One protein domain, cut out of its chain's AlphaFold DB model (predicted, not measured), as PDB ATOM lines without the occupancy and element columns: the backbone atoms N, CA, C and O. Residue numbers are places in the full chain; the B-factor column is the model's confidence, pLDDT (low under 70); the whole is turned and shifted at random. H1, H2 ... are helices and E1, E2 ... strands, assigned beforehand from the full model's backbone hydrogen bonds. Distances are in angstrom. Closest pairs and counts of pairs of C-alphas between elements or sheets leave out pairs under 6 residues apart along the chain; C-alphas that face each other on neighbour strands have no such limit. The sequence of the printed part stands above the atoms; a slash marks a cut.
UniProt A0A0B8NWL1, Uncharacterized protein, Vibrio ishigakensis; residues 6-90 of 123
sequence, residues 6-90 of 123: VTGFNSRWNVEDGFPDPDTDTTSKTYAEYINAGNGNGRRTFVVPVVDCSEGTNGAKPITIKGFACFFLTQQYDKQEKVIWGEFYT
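What this domain is: This is residues 6 to 90 of the 123 residues of an uncharacterized protein of Vibrio ishigakensis (UniProt A0A0B8NWL1). Amid little regular structure, a long hairpin, E1 and E2, sticks loop residues 56 to 62 out from a body of strand E3, helices H1 and H2, and long links. The 85 printed residues, 32 in named elements, run H1 H2 E1 E2 E3, mixed in class. The sheet is a meander, E1 E2 E3, neighbours antiparallel. The whole is loose, radius of gyration of the C-alphas 15.4 A, spanning 42 by 29 by 24 A.

How they stand to each other: E2, residues 65 to 73, forms hairpins with E1, residues 45 to 51, and E3, residues 86 to 89. N 48 and O 69 are 2.8 A apart, as are N 87 and O 72. H2, residues 31 to 37, only grazes the sheet; C-alphas 31 and 72 are 5.8 A apart. H1, residues 6 to 10, is apart from H2 and the strands. Both helices have every O i to N i+4 pair within hydrogen-bond range.

Where its parts are: E2 runs 22.5 A from C-alpha 65 at (-1.634, 8.065, 7.252) to C-alpha 73 at (16.161, 5.629, 20.793).

The domain as a whole: The printed part has no cut; residues 56 to 59 have pLDDT under 70.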
ATOM      1  N   VAL A   6      23.191  13.646  11.902       86.69
ATOM      2  CA  VAL A   6      24.144  13.236  12.945       86.69
ATOM      3  C   VAL A   6      24.045  14.116  14.195       86.69
ATOM      4  O   VAL A   6      23.821  13.605  15.288       86.69
ATOM      5  N   THR A   7      24.198  15.433  14.034       87.69
ATOM      6  CA  THR A   7      24.127  16.405  15.132       87.69
ATOM      7  C   THR A   7      22.737  16.388  15.764       87.69
ATOM      8  O   THR A   7      22.602  16.352  16.983       87.69
ATOM      9  N   GLY A   8      21.692  16.304  14.933       87.12
ATOM     10  CA  GLY A   8      20.307  16.238  15.390       87.12
ATOM     11  C   GLY A   8      20.025  15.037  16.290       87.12
ATOM     12  O   GLY A   8      19.457  15.200  17.369       87.12
ATOM     13  N   PHE A   9      20.455  13.839  15.896       89.62
ATOM     14  CA  PHE A   9      20.267  12.632  16.702       89.62
ATOM     15  C   PHE A   9      21.198  12.592  17.919       89.62
ATOM     16  O   PHE A   9      20.761  12.212  19.003       89.62
ATOM     17  N   ASN A  10      22.443  13.049  17.800       91.75
ATOM     18  CA  ASN A  10      23.379  13.012  18.926       91.75
ATOM     19  C   ASN A  10      23.097  14.087  19.985       91.75
ATOM     20  O   ASN A  10      23.413  13.862  21.152       91.75
ATOM     21  N   SER A  11      22.369  15.158  19.640       91.88
ATOM     22  CA  SER A  11      21.861  16.155  20.604       91.88
ATOM     23  C   SER A  11      20.920  15.587  21.680       91.88
ATOM     24  O   SER A  11      20.466  16.301  22.571       91.88
ATOM     25  N   ARG A  12      20.525  14.313  21.576       92.50
ATOM     26  CA  ARG A  12      19.740  13.627  22.612       92.50
ATOM     27  C   ARG A  12      20.623  13.121  23.752       92.50
ATOM     28  O   ARG A  12      20.101  12.878  24.829       92.50
ATOM     29  N   TRP A  13      21.931  13.009  23.536       93.62
ATOM     30  CA  TRP A  13      22.907  12.618  24.557       93.62
ATOM     31  C   TRP A  13      23.890  13.733  24.899       93.62
ATOM     32  O   TRP A  13      24.314  13.828  26.045       93.62
ATOM     33  N   ASN A  14      24.247  14.567  23.922       93.06
ATOM     34  CA  ASN A  14      25.284  15.583  24.067       93.06
ATOM     35  C   ASN A  14      24.690  16.983  23.928       93.06
ATOM     36  O   ASN A  14      23.733  17.184  23.180       93.06
ATOM     37  N   VAL A  15      25.269  17.953  24.634       92.38
ATOM     38  CA  VAL A  15      24.917  19.365  24.454       92.38
ATOM     39  C   VAL A  15      25.416  19.806  23.079       92.38
ATOM     40  O   VAL A  15      26.609  19.718  22.799       92.38
ATOM     41  N   GLU A  16      24.502  20.273  22.233       88.44
ATOM     42  CA  GLU A  16      24.792  20.716  20.869       88.44
ATOM     43  C   GLU A  16      24.185  22.107  20.653       88.44
ATOM     44  O   GLU A  16      23.019  22.339  20.979       88.44
ATOM     45  N   ASP A  17      24.964  23.032  20.088       85.81
ATOM     46  CA  ASP A  17      24.499  24.394  19.809       85.81
ATOM     47  C   ASP A  17      23.317  24.386  18.823       85.81
ATOM     48  O   ASP A  17      23.321  23.672  17.817       85.81
ATOM     49  N   GLY A  18      22.282  25.170  19.125       83.19
ATOM     50  CA  GLY A  18      21.041  25.210  18.348       83.19
ATOM     51  C   GLY A  18      20.073  24.041  18.579       83.19
ATOM     52  O   GLY A  18      19.038  23.986  17.910       83.19
ATOM     53  N   PHE A  19      20.354  23.136  19.522       84.31
ATOM     54  CA  PHE A  19      19.424  22.095  19.968       84.31
ATOM     55  C   PHE A  19      19.048  22.306  21.440       84.31
ATOM     56  O   PHE A  19      19.837  22.862  22.199       84.31
ATOM     57  N   PRO A  20      17.852  21.877  21.882       87.06
ATOM     58  CA  PRO A  20      17.529  21.944  23.300       87.06
ATOM     59  C   PRO A  20      18.368  20.921  24.083       87.06
ATOM     60  O   PRO A  20      18.897  19.978  23.488       87.06
ATOM     61  N   ASP A  21      18.400  21.040  25.409       88.88
ATOM     62  CA  ASP A  21      19.247  20.212  26.281       88.88
ATOM     63  C   ASP A  21      19.074  18.694  26.073       88.88
ATOM     64  O   ASP A  21      17.989  18.252  25.671       88.88
ATOM     65  N   PRO A  22      20.118  17.881  26.332       93.44
ATOM     66  CA  PRO A  22      20.062  16.426  26.198       93.44
ATOM     67  C   PRO A  22      18.960  15.762  27.024       93.44
ATOM     68  O   PRO A  22      18.317  16.376  27.879       93.44
ATOM     69  N   ASP A  23      18.756  14.469  26.783       94.62
ATOM     70  CA  ASP A  23      17.915  13.675  27.664       94.62
ATOM     71  C   ASP A  23      18.515  13.621  29.072       94.62
ATOM     72  O   ASP A  23      19.719  13.423  29.251       94.62
ATOM     73  N   THR A  24      17.666  13.824  30.072       95.44
ATOM     74  CA  THR A  24      18.043  13.786  31.487       95.44
ATOM     75  C   THR A  24      18.325  12.366  31.972       95.44
ATOM     76  O   THR A  24      19.031  12.194  32.966       95.44
ATOM     77  N   ASP A  25      17.845  11.345  31.257       94.56
ATOM     78  CA  ASP A  25      18.259   9.959  31.457       94.56
ATOM     79  C   ASP A  25      19.302   9.539  30.414       94.56
ATOM     80  O   ASP A  25      18.998   9.331  29.234       94.56
ATOM     81  N   THR A  26      20.531   9.338  30.887       87.69
ATOM     82  CA  THR A  26      21.694   8.919  30.094       87.69
ATOM     83  C   THR A  26      22.030   7.432  30.230       87.69
ATOM     84  O   THR A  26      22.971   6.957  29.592       87.69
ATOM     85  N   THR A  27      21.281   6.686  31.045       91.69
ATOM     86  CA  THR A  27      21.630   5.317  31.456       91.69
ATOM     87  C   THR A  27      20.735   4.249  30.854       91.69
ATOM     88  O   THR A  27      21.236   3.176  30.507       91.69
ATOM     89  N   SER A  28      19.442   4.532  30.685       95.38
ATOM     90  CA  SER A  28      18.494   3.536  30.183       95.38
ATOM     91  C   SER A  28      18.785   3.155  28.741       95.38
ATOM     92  O   SER A  28      18.957   4.024  27.878       95.38
ATOM     93  N   LYS A  29      18.802   1.854  28.471       93.75
ATOM     94  CA  LYS A  29      19.036   1.256  27.151       93.75
ATOM     95  C   LYS A  29      17.748   0.762  26.504       93.75
ATOM     96  O   LYS A  29      17.707   0.641  25.283       93.75
ATOM     97  N   THR A  30      16.717   0.521  27.308       94.31
ATOM     98  CA  THR A  30      15.374   0.140  26.852       94.31
ATOM     99  C   THR A  30      14.327   1.155  27.294       94.31
ATOM    100  O   THR A  30      14.534   1.917  28.244       94.31
ATOM    101  N   TYR A  31      13.174   1.150  26.630       93.88
ATOM    102  CA  TYR A  31      12.043   1.990  27.007       93.88
ATOM    103  C   TYR A  31      11.506   1.633  28.400       93.88
ATOM    104  O   TYR A  31      11.140   2.514  29.174       93.88
ATOM    105  N   ALA A  32      11.499   0.346  28.754       93.94
ATOM    106  CA  ALA A  32      11.061  -0.097  30.075       93.94
ATOM    107  C   ALA A  32      11.958   0.464  31.191       93.94
ATOM    108  O   ALA A  32      11.449   0.971  32.190       93.94
ATOM    109  N   GLU A  33      13.282   0.421  31.013       95.31
ATOM    110  CA  GLU A  33      14.233   1.052  31.938       95.31
ATOM    111  C   GLU A  33      13.988   2.559  32.040       95.31
ATOM    112  O   GLU A  33      13.914   3.088  33.145       95.31
ATOM    113  N   TYR A  34      13.768   3.216  30.901       93.94
ATOM    114  CA  TYR A  34      13.561   4.660  30.815       93.94
ATOM    115  C   TYR A  34      12.342   5.136  31.612       93.94
ATOM    116  O   TYR A  34      12.416   6.090  32.387       93.94
ATOM    117  N   ILE A  35      11.212   4.439  31.467       92.69
ATOM    118  CA  ILE A  35       9.994   4.755  32.219       92.69
ATOM    119  C   ILE A  35      10.158   4.426  33.707       92.69
ATOM    120  O   ILE A  35       9.704   5.200  34.548       92.69
ATOM    121  N   ASN A  36      10.834   3.325  34.045       94.44
ATOM    122  CA  ASN A  36      11.068   2.937  35.437       94.44
ATOM    123  C   ASN A  36      12.027   3.888  36.165       94.44
ATOM    124  O   ASN A  36      11.854   4.127  37.360       94.44
ATOM    125  N   ALA A  37      13.024   4.432  35.464       95.06
ATOM    126  CA  ALA A  37      13.942   5.421  36.013       95.06
ATOM    127  C   ALA A  37      13.221   6.743  36.327       95.06
ATOM    128  O   ALA A  37      13.546   7.404  37.313       95.06
ATOM    129  N   GLY A  38      12.229   7.119  35.509       92.25
ATOM    130  CA  GLY A  38      11.329   8.250  35.768       92.25
ATOM    131  C   GLY A  38      12.000   9.629  35.751       92.25
ATOM    132  O   GLY A  38      11.370  10.624  36.106       92.25
ATOM    133  N   ASN A  39      13.269   9.702  35.352       93.12
ATOM    134  CA  ASN A  39      14.065  10.923  35.284       93.12
ATOM    135  C   ASN A  39      14.280  11.421  33.850       93.12
ATOM    136  O   ASN A  39      14.854  12.492  33.686       93.12
ATOM    137  N   GLY A  40      13.851  10.676  32.828       91.00
ATOM    138  CA  GLY A  40      13.959  11.065  31.423       91.00
ATOM    139  C   GLY A  40      12.978  12.172  31.021       91.00
ATOM    140  O   GLY A  40      11.857  12.241  31.524       91.00
ATOM    141  N   ASN A  41      13.382  13.039  30.091       88.62
ATOM    142  CA  ASN A  41      12.594  14.202  29.643       88.62
ATOM    143  C   ASN A  41      11.884  13.993  28.286       88.62
ATOM    144  O   ASN A  41      11.411  14.943  27.662       88.62
ATOM    145  N   GLY A  42      11.821  12.749  27.812       89.12
ATOM    146  CA  GLY A  42      11.195  12.326  26.559       89.12
ATOM    147  C   GLY A  42      12.029  12.571  25.300       89.12
ATOM    148  O   GLY A  42      11.558  12.302  24.199       89.12
ATOM    149  N   ARG A  43      13.266  13.072  25.396       90.12
ATOM    150  CA  ARG A  43      14.061  13.426  24.206       90.12
ATOM    151  C   ARG A  43      14.469  12.232  23.352       90.12
ATOM    152  O   ARG A  43      14.716  12.414  22.156       90.12
ATOM    153  N   ARG A  44      14.518  11.036  23.938       92.19
ATOM    154  CA  ARG A  44      14.774   9.773  23.234       92.19
ATOM    155  C   ARG A  44      13.512   9.047  22.757       92.19
ATOM    156  O   ARG A  44      13.648   7.966  22.194       92.19
ATOM    157  N   THR A  45      12.309   9.603  22.903       89.81
ATOM    158  CA  THR A  45      11.083   9.010  22.338       89.81
ATOM    159  C   THR A  45      10.665   9.705  21.037       89.81
ATOM    160  O   THR A  45      10.714  10.926  20.904       89.81
ATOM    161  N   PHE A  46      10.264   8.915  20.040       85.00
ATOM    162  CA  PHE A  46       9.905   9.376  18.700       85.00
ATOM    163  C   PHE A  46       8.559   8.809  18.277       85.00
ATOM    164  O   PHE A  46       8.268   7.639  18.513       85.00
ATOM    165  N   VAL A  47       7.775   9.635  17.589       85.19
ATOM    166  CA  VAL A  47       6.524   9.226  16.952       85.19
ATOM    167  C   VAL A  47       6.693   9.341  15.446       85.19
ATOM    168  O   VAL A  47       7.003  10.414  14.929       85.19
ATOM    169  N   VAL A  48       6.495   8.231  14.745       84.38
ATOM    170  CA  VAL A  48       6.681   8.118  13.300       84.38
ATOM    171  C   VAL A  48       5.332   7.799  12.653       84.38
ATOM    172  O   VAL A  48       4.711   6.800  13.019       84.38
ATOM    173  N   PRO A  49       4.840   8.618  11.707       83.25
ATOM    174  CA  PRO A  49       3.634   8.286  10.964       83.25
ATOM    175  C   PRO A  49       3.884   7.068  10.071       83.25
ATOM    176  O   PRO A  49       4.876   6.999   9.346       83.25
ATOM    177  N   VAL A  50       2.953   6.122  10.099       84.88
ATOM    178  CA  VAL A  50       2.923   4.966   9.203       84.88
ATOM    179  C   VAL A  50       1.951   5.289   8.079       84.88
ATOM    180  O   VAL A  50       0.794   5.623   8.340       84.88
ATOM    181  N   VAL A  51       2.412   5.217   6.834       83.56
ATOM    182  CA  VAL A  51       1.645   5.632   5.651       83.56
ATOM    183  C   VAL A  51       1.328   4.451   4.744       83.56
ATOM    184  O   VAL A  51       2.034   3.445   4.743       83.56
ATOM    185  N   ASP A  52       0.253   4.580   3.974       83.75
ATOM    186  CA  ASP A  52      -0.084   3.637   2.913       83.75
ATOM    187  C   ASP A  52       0.784   3.897   1.676       83.75
ATOM    188  O   ASP A  52       0.695   4.960   1.061       83.75
ATOM    189  N   CYS A  53       1.624   2.927   1.316       82.62
ATOM    190  CA  CYS A  53       2.502   3.012   0.147       82.62
ATOM    191  C   CYS A  53       1.969   2.240  -1.073       82.62
ATOM    192  O   CYS A  53       2.676   2.148  -2.077       82.62
ATOM    193  N   SER A  54       0.761   1.667  -1.005       84.81
ATOM    194  CA  SER A  54       0.231   0.780  -2.055       84.81
ATOM    195  C   SER A  54       0.063   1.454  -3.425       84.81
ATOM    196  O   SER A  54       0.281   0.808  -4.446       84.81
ATOM    197  N   GLU A  55      -0.248   2.752  -3.473       73.69
ATOM    198  CA  GLU A  55      -0.534   3.472  -4.729       73.69
ATOM    199  C   GLU A  55       0.679   4.166  -5.379       73.69
ATOM    200  O   GLU A  55       0.524   4.937  -6.334       73.69
ATOM    201  N   GLY A  56       1.898   3.892  -4.902       64.94
ATOM    202  CA  GLY A  56       3.117   4.517  -5.413       64.94
ATOM    203  C   GLY A  56       3.156   6.015  -5.100       64.94
ATOM    204  O   GLY A  56       2.580   6.853  -5.802       64.94
ATOM    205  N   THR A  57       3.862   6.369  -4.033       64.50
ATOM    206  CA  THR A  57       3.997   7.754  -3.590       64.50
ATOM    207  C   THR A  57       5.119   8.439  -4.372       64.50
ATOM    208  O   THR A  57       6.301   8.171  -4.188       64.50
ATOM    209  N   ASN A  58       4.757   9.348  -5.279       65.75
ATOM    210  CA  ASN A  58       5.654  10.419  -5.704       65.75
ATOM    211  C   ASN A  58       5.246  11.668  -4.915       65.75
ATOM    212  O   ASN A  58       4.063  11.852  -4.643       65.75
ATOM    213  N   GLY A  59       6.191  12.509  -4.492       66.25
ATOM    214  CA  GLY A  59       5.942  13.617  -3.547       66.25
ATOM    215  C   GLY A  59       4.899  14.673  -3.970       66.25
ATOM    216  O   GLY A  59       4.727  15.658  -3.263       66.25
ATOM    217  N   ALA A  60       4.223  14.484  -5.105       73.62
ATOM    218  CA  ALA A  60       3.109  15.284  -5.601       73.62
ATOM    219  C   ALA A  60       1.718  14.727  -5.223       73.62
ATOM    220  O   ALA A  60       0.726  15.436  -5.385       73.62
ATOM    221  N   LYS A  61       1.615  13.476  -4.756       74.25
ATOM    222  CA  LYS A  61       0.335  12.850  -4.393       74.25
ATOM    223  C   LYS A  61       0.052  12.940  -2.889       74.25
ATOM    224  O   LYS A  61       0.987  12.838  -2.092       74.25
ATOM    225  N   PRO A  62      -1.226  13.065  -2.486       74.38
ATOM    226  CA  PRO A  62      -1.617  12.896  -1.092       74.38
ATOM    227  C   PRO A  62      -1.198  11.512  -0.583       74.38
ATOM    228  O   PRO A  62      -1.317  10.524  -1.305       74.38
ATOM    229  N   ILE A  63      -0.733  11.445   0.664       79.69
ATOM    230  CA  ILE A  63      -0.415  10.189   1.349       79.69
ATOM    231  C   ILE A  63      -1.422   9.948   2.468       79.69
ATOM    232  O   ILE A  63      -1.732  10.850   3.247       79.69
ATOM    233  N   THR A  64      -1.923   8.720   2.565       80.31
ATOM    234  CA  THR A  64      -2.849   8.332   3.632       80.31
ATOM    235  C   THR A  64      -2.058   7.838   4.835       80.31
ATOM    236  O   THR A  64      -1.348   6.837   4.750       80.31
ATOM    237  N   ILE A  65      -2.194   8.519   5.974       81.06
ATOM    238  CA  ILE A  65      -1.634   8.065   7.252       81.06
ATOM    239  C   ILE A  65      -2.531   6.950   7.803       81.06
ATOM    240  O   ILE A  65      -3.730   7.144   7.987       81.06
ATOM    241  N   LYS A  66      -1.949   5.781   8.071       82.75
ATOM    242  CA  LYS A  66      -2.632   4.611   8.652       82.75
ATOM    243  C   LYS A  66      -2.586   4.609  10.174       82.75
ATOM    244  O   LYS A  66      -3.457   4.028  10.811       82.75
ATOM    245  N   GLY A  67      -1.581   5.256  10.750       80.19
ATOM    246  CA  GLY A  67      -1.417   5.377  12.189       80.19
ATOM    247  C   GLY A  67      -0.069   5.979  12.552       80.19
ATOM    248  O   GLY A  67       0.649   6.494  11.695       80.19
ATOM    249  N   PHE A  68       0.275   5.885  13.830       83.06
ATOM    250  CA  PHE A  68       1.542   6.355  14.370       83.06
ATOM    251  C   PHE A  68       2.220   5.218  15.129       83.06
ATOM    252  O   PHE A  68       1.574   4.516  15.906       83.06
ATOM    253  N   ALA A  69       3.513   5.041  14.888       84.94
ATOM    254  CA  ALA A  69       4.364   4.103  15.597       84.94
ATOM    255  C   ALA A  69       5.291   4.868  16.542       84.94
ATOM    256  O   ALA A  69       5.792   5.941  16.201       84.94
ATOM    257  N   CYS A  70       5.519   4.304  17.721       89.69
ATOM    258  CA  CYS A  70       6.364   4.894  18.741       89.69
ATOM    259  C   CYS A  70       7.672   4.120  18.879       89.69
ATOM    260  O   CYS A  70       7.675   2.890  18.928       89.69
ATOM    261  N   PHE A  71       8.776   4.861  18.954       92.31
ATOM    262  CA  PHE A  71      10.119   4.310  19.068       92.31
ATOM    263  C   PHE A  71      10.897   4.988  20.184       92.31
ATOM    264  O   PHE A  71      10.829   6.206  20.352       92.31
ATOM    265  N   PHE A  72      11.652   4.203  20.938       93.44
ATOM    266  CA  PHE A  72      12.624   4.687  21.903       93.44
ATOM    267  C   PHE A  72      14.032   4.528  21.337       93.44
ATOM    268  O   PHE A  72      14.393   3.461  20.853       93.44
ATOM    269  N   LEU A  73      14.827   5.590  21.373       93.00
ATOM    270  CA  LEU A  73      16.161   5.629  20.793       93.00
ATOM    271  C   LEU A  73      17.172   4.992  21.742       93.00
ATOM    272  O   LEU A  73      17.459   5.517  22.823       93.00
ATOM    273  N   THR A  74      17.731   3.865  21.315       93.12
ATOM    274  CA  THR A  74      18.588   3.033  22.168       93.12
ATOM    275  C   THR A  74      20.053   3.455  22.115       93.12
ATOM    276  O   THR A  74      20.813   3.140  23.029       93.12
ATOM    277  N   GLN A  75      20.458   4.200  21.081       91.00
ATOM    278  CA  GLN A  75      21.842   4.626  20.893       91.00
ATOM    279  C   GLN A  75      21.993   5.954  20.147       91.00
ATOM    280  O   GLN A  75      21.115   6.370  19.387       91.00
ATOM    281  N   GLN A  76      23.172   6.558  20.306       91.31
ATOM    282  CA  GLN A  76      23.638   7.646  19.451       91.31
ATOM    283  C   GLN A  76      23.737   7.193  17.985       91.31
ATOM    284  O   GLN A  76      23.904   6.009  17.682       91.31
ATOM    285  N   TYR A  77      23.656   8.155  17.070       89.19
ATOM    286  CA  TYR A  77      23.910   7.929  15.655       89.19
ATOM    287  C   TYR A  77      25.333   7.412  15.449       89.19
ATOM    288  O   TYR A  77      26.310   8.086  15.802       89.19
ATOM    289  N   ASP A  78      25.441   6.252  14.810       84.88
ATOM    290  CA  ASP A  78      26.720   5.704  14.390       84.88
ATOM    291  C   ASP A  78      27.128   6.307  13.038       84.88
ATOM    292  O   ASP A  78      26.458   6.117  12.022       84.88
ATOM    293  N   LYS A  79      28.248   7.038  13.013       77.19
ATOM    294  CA  LYS A  79      28.783   7.661  11.790       77.19
ATOM    295  C   LYS A  79      29.341   6.655  10.785       77.19
ATOM    296  O   LYS A  79      29.400   6.993   9.601       77.19
ATOM    297  N   GLN A  80      29.779   5.486  11.241       82.25
ATOM    298  CA  GLN A  80      30.374   4.454  10.394       82.25
ATOM    299  C   GLN A  80      29.270   3.677   9.678       82.25
ATOM    300  O   GLN A  80      29.217   3.688   8.448       82.25
ATOM    301  N   GLU A  81      28.333   3.119  10.443       83.12
ATOM    302  CA  GLU A  81      27.211   2.335   9.909       83.12
ATOM    303  C   GLU A  81      26.094   3.209   9.321       83.12
ATOM    304  O   GLU A  81      25.278   2.747   8.528       83.12
ATOM    305  N   LYS A  82      26.051   4.500   9.683       85.81
ATOM    306  CA  LYS A  82      24.989   5.450   9.308       85.81
ATOM    307  C   LYS A  82      23.592   4.974   9.717       85.81
ATOM    308  O   LYS A  82      22.602   5.293   9.056       85.81
ATOM    309  N   VAL A  83      23.525   4.241  10.823       85.19
ATOM    310  CA  VAL A  83      22.319   3.596  11.344       85.19
ATOM    311  C   VAL A  83      21.933   4.181  12.695       85.19
ATOM    312  O   VAL A  83      22.760   4.645  13.485       85.19
ATOM    313  N   ILE A  84      20.629   4.146  12.945       86.56
ATOM    314  CA  ILE A  84      19.996   4.488  14.208       86.56
ATOM    315  C   ILE A  84      19.108   3.312  14.586       86.56
ATOM    316  O   ILE A  84      18.276   2.889  13.782       86.56
ATOM    317  N   TRP A  85      19.262   2.816  15.809       89.62
ATOM    318  CA  TRP A  85      18.407   1.766  16.344       89.62
ATOM    319  C   TRP A  85      17.357   2.359  17.278       89.62
ATOM    320  O   TRP A  85      17.635   3.268  18.066       89.62
ATOM    321  N   GLY A  86      16.140   1.834  17.173       90.50
ATOM    322  CA  GLY A  86      15.026   2.202  18.030       90.50
ATOM    323  C   GLY A  86      14.237   0.975  18.464       90.50
ATOM    324  O   GLY A  86      14.013   0.060  17.675       90.50
ATOM    325  N   GLU A  87      13.814   0.965  19.721       93.94
ATOM    326  CA  GLU A  87      12.901  -0.026  20.277       93.94
ATOM    327  C   GLU A  87      11.463   0.412  20.000       93.94
ATOM    328  O   GLU A  87      11.046   1.490  20.423       93.94
ATOM    329  N   PHE A  88      10.699  -0.414  19.287       92.12
ATOM    330  CA  PHE A  88       9.263  -0.198  19.132       92.12
ATOM    331  C   PHE A  88       8.545  -0.478  20.454       92.12
ATOM    332  O   PHE A  88       8.720  -1.549  21.034       92.12
ATOM    333  N   TYR A  89       7.690   0.446  20.889       89.00
ATOM    334  CA  TYR A  89       6.878   0.265  22.088       89.00
ATOM    335  C   TYR A  89       5.417   0.649  21.843       89.00
ATOM    336  O   TYR A  89       5.097   1.555  21.073       89.00
ATOM    337  N   THR A  90       4.512  -0.059  22.518       82.88
ATOM    338  CA  THR A  90       3.057   0.096  22.350       82.88
ATOM    339  C   THR A  90       2.392   0.828  23.514       82.88
ATOM    340  O   THR A  90       1.356   1.462  23.329       82.88
TER     341      THR A  90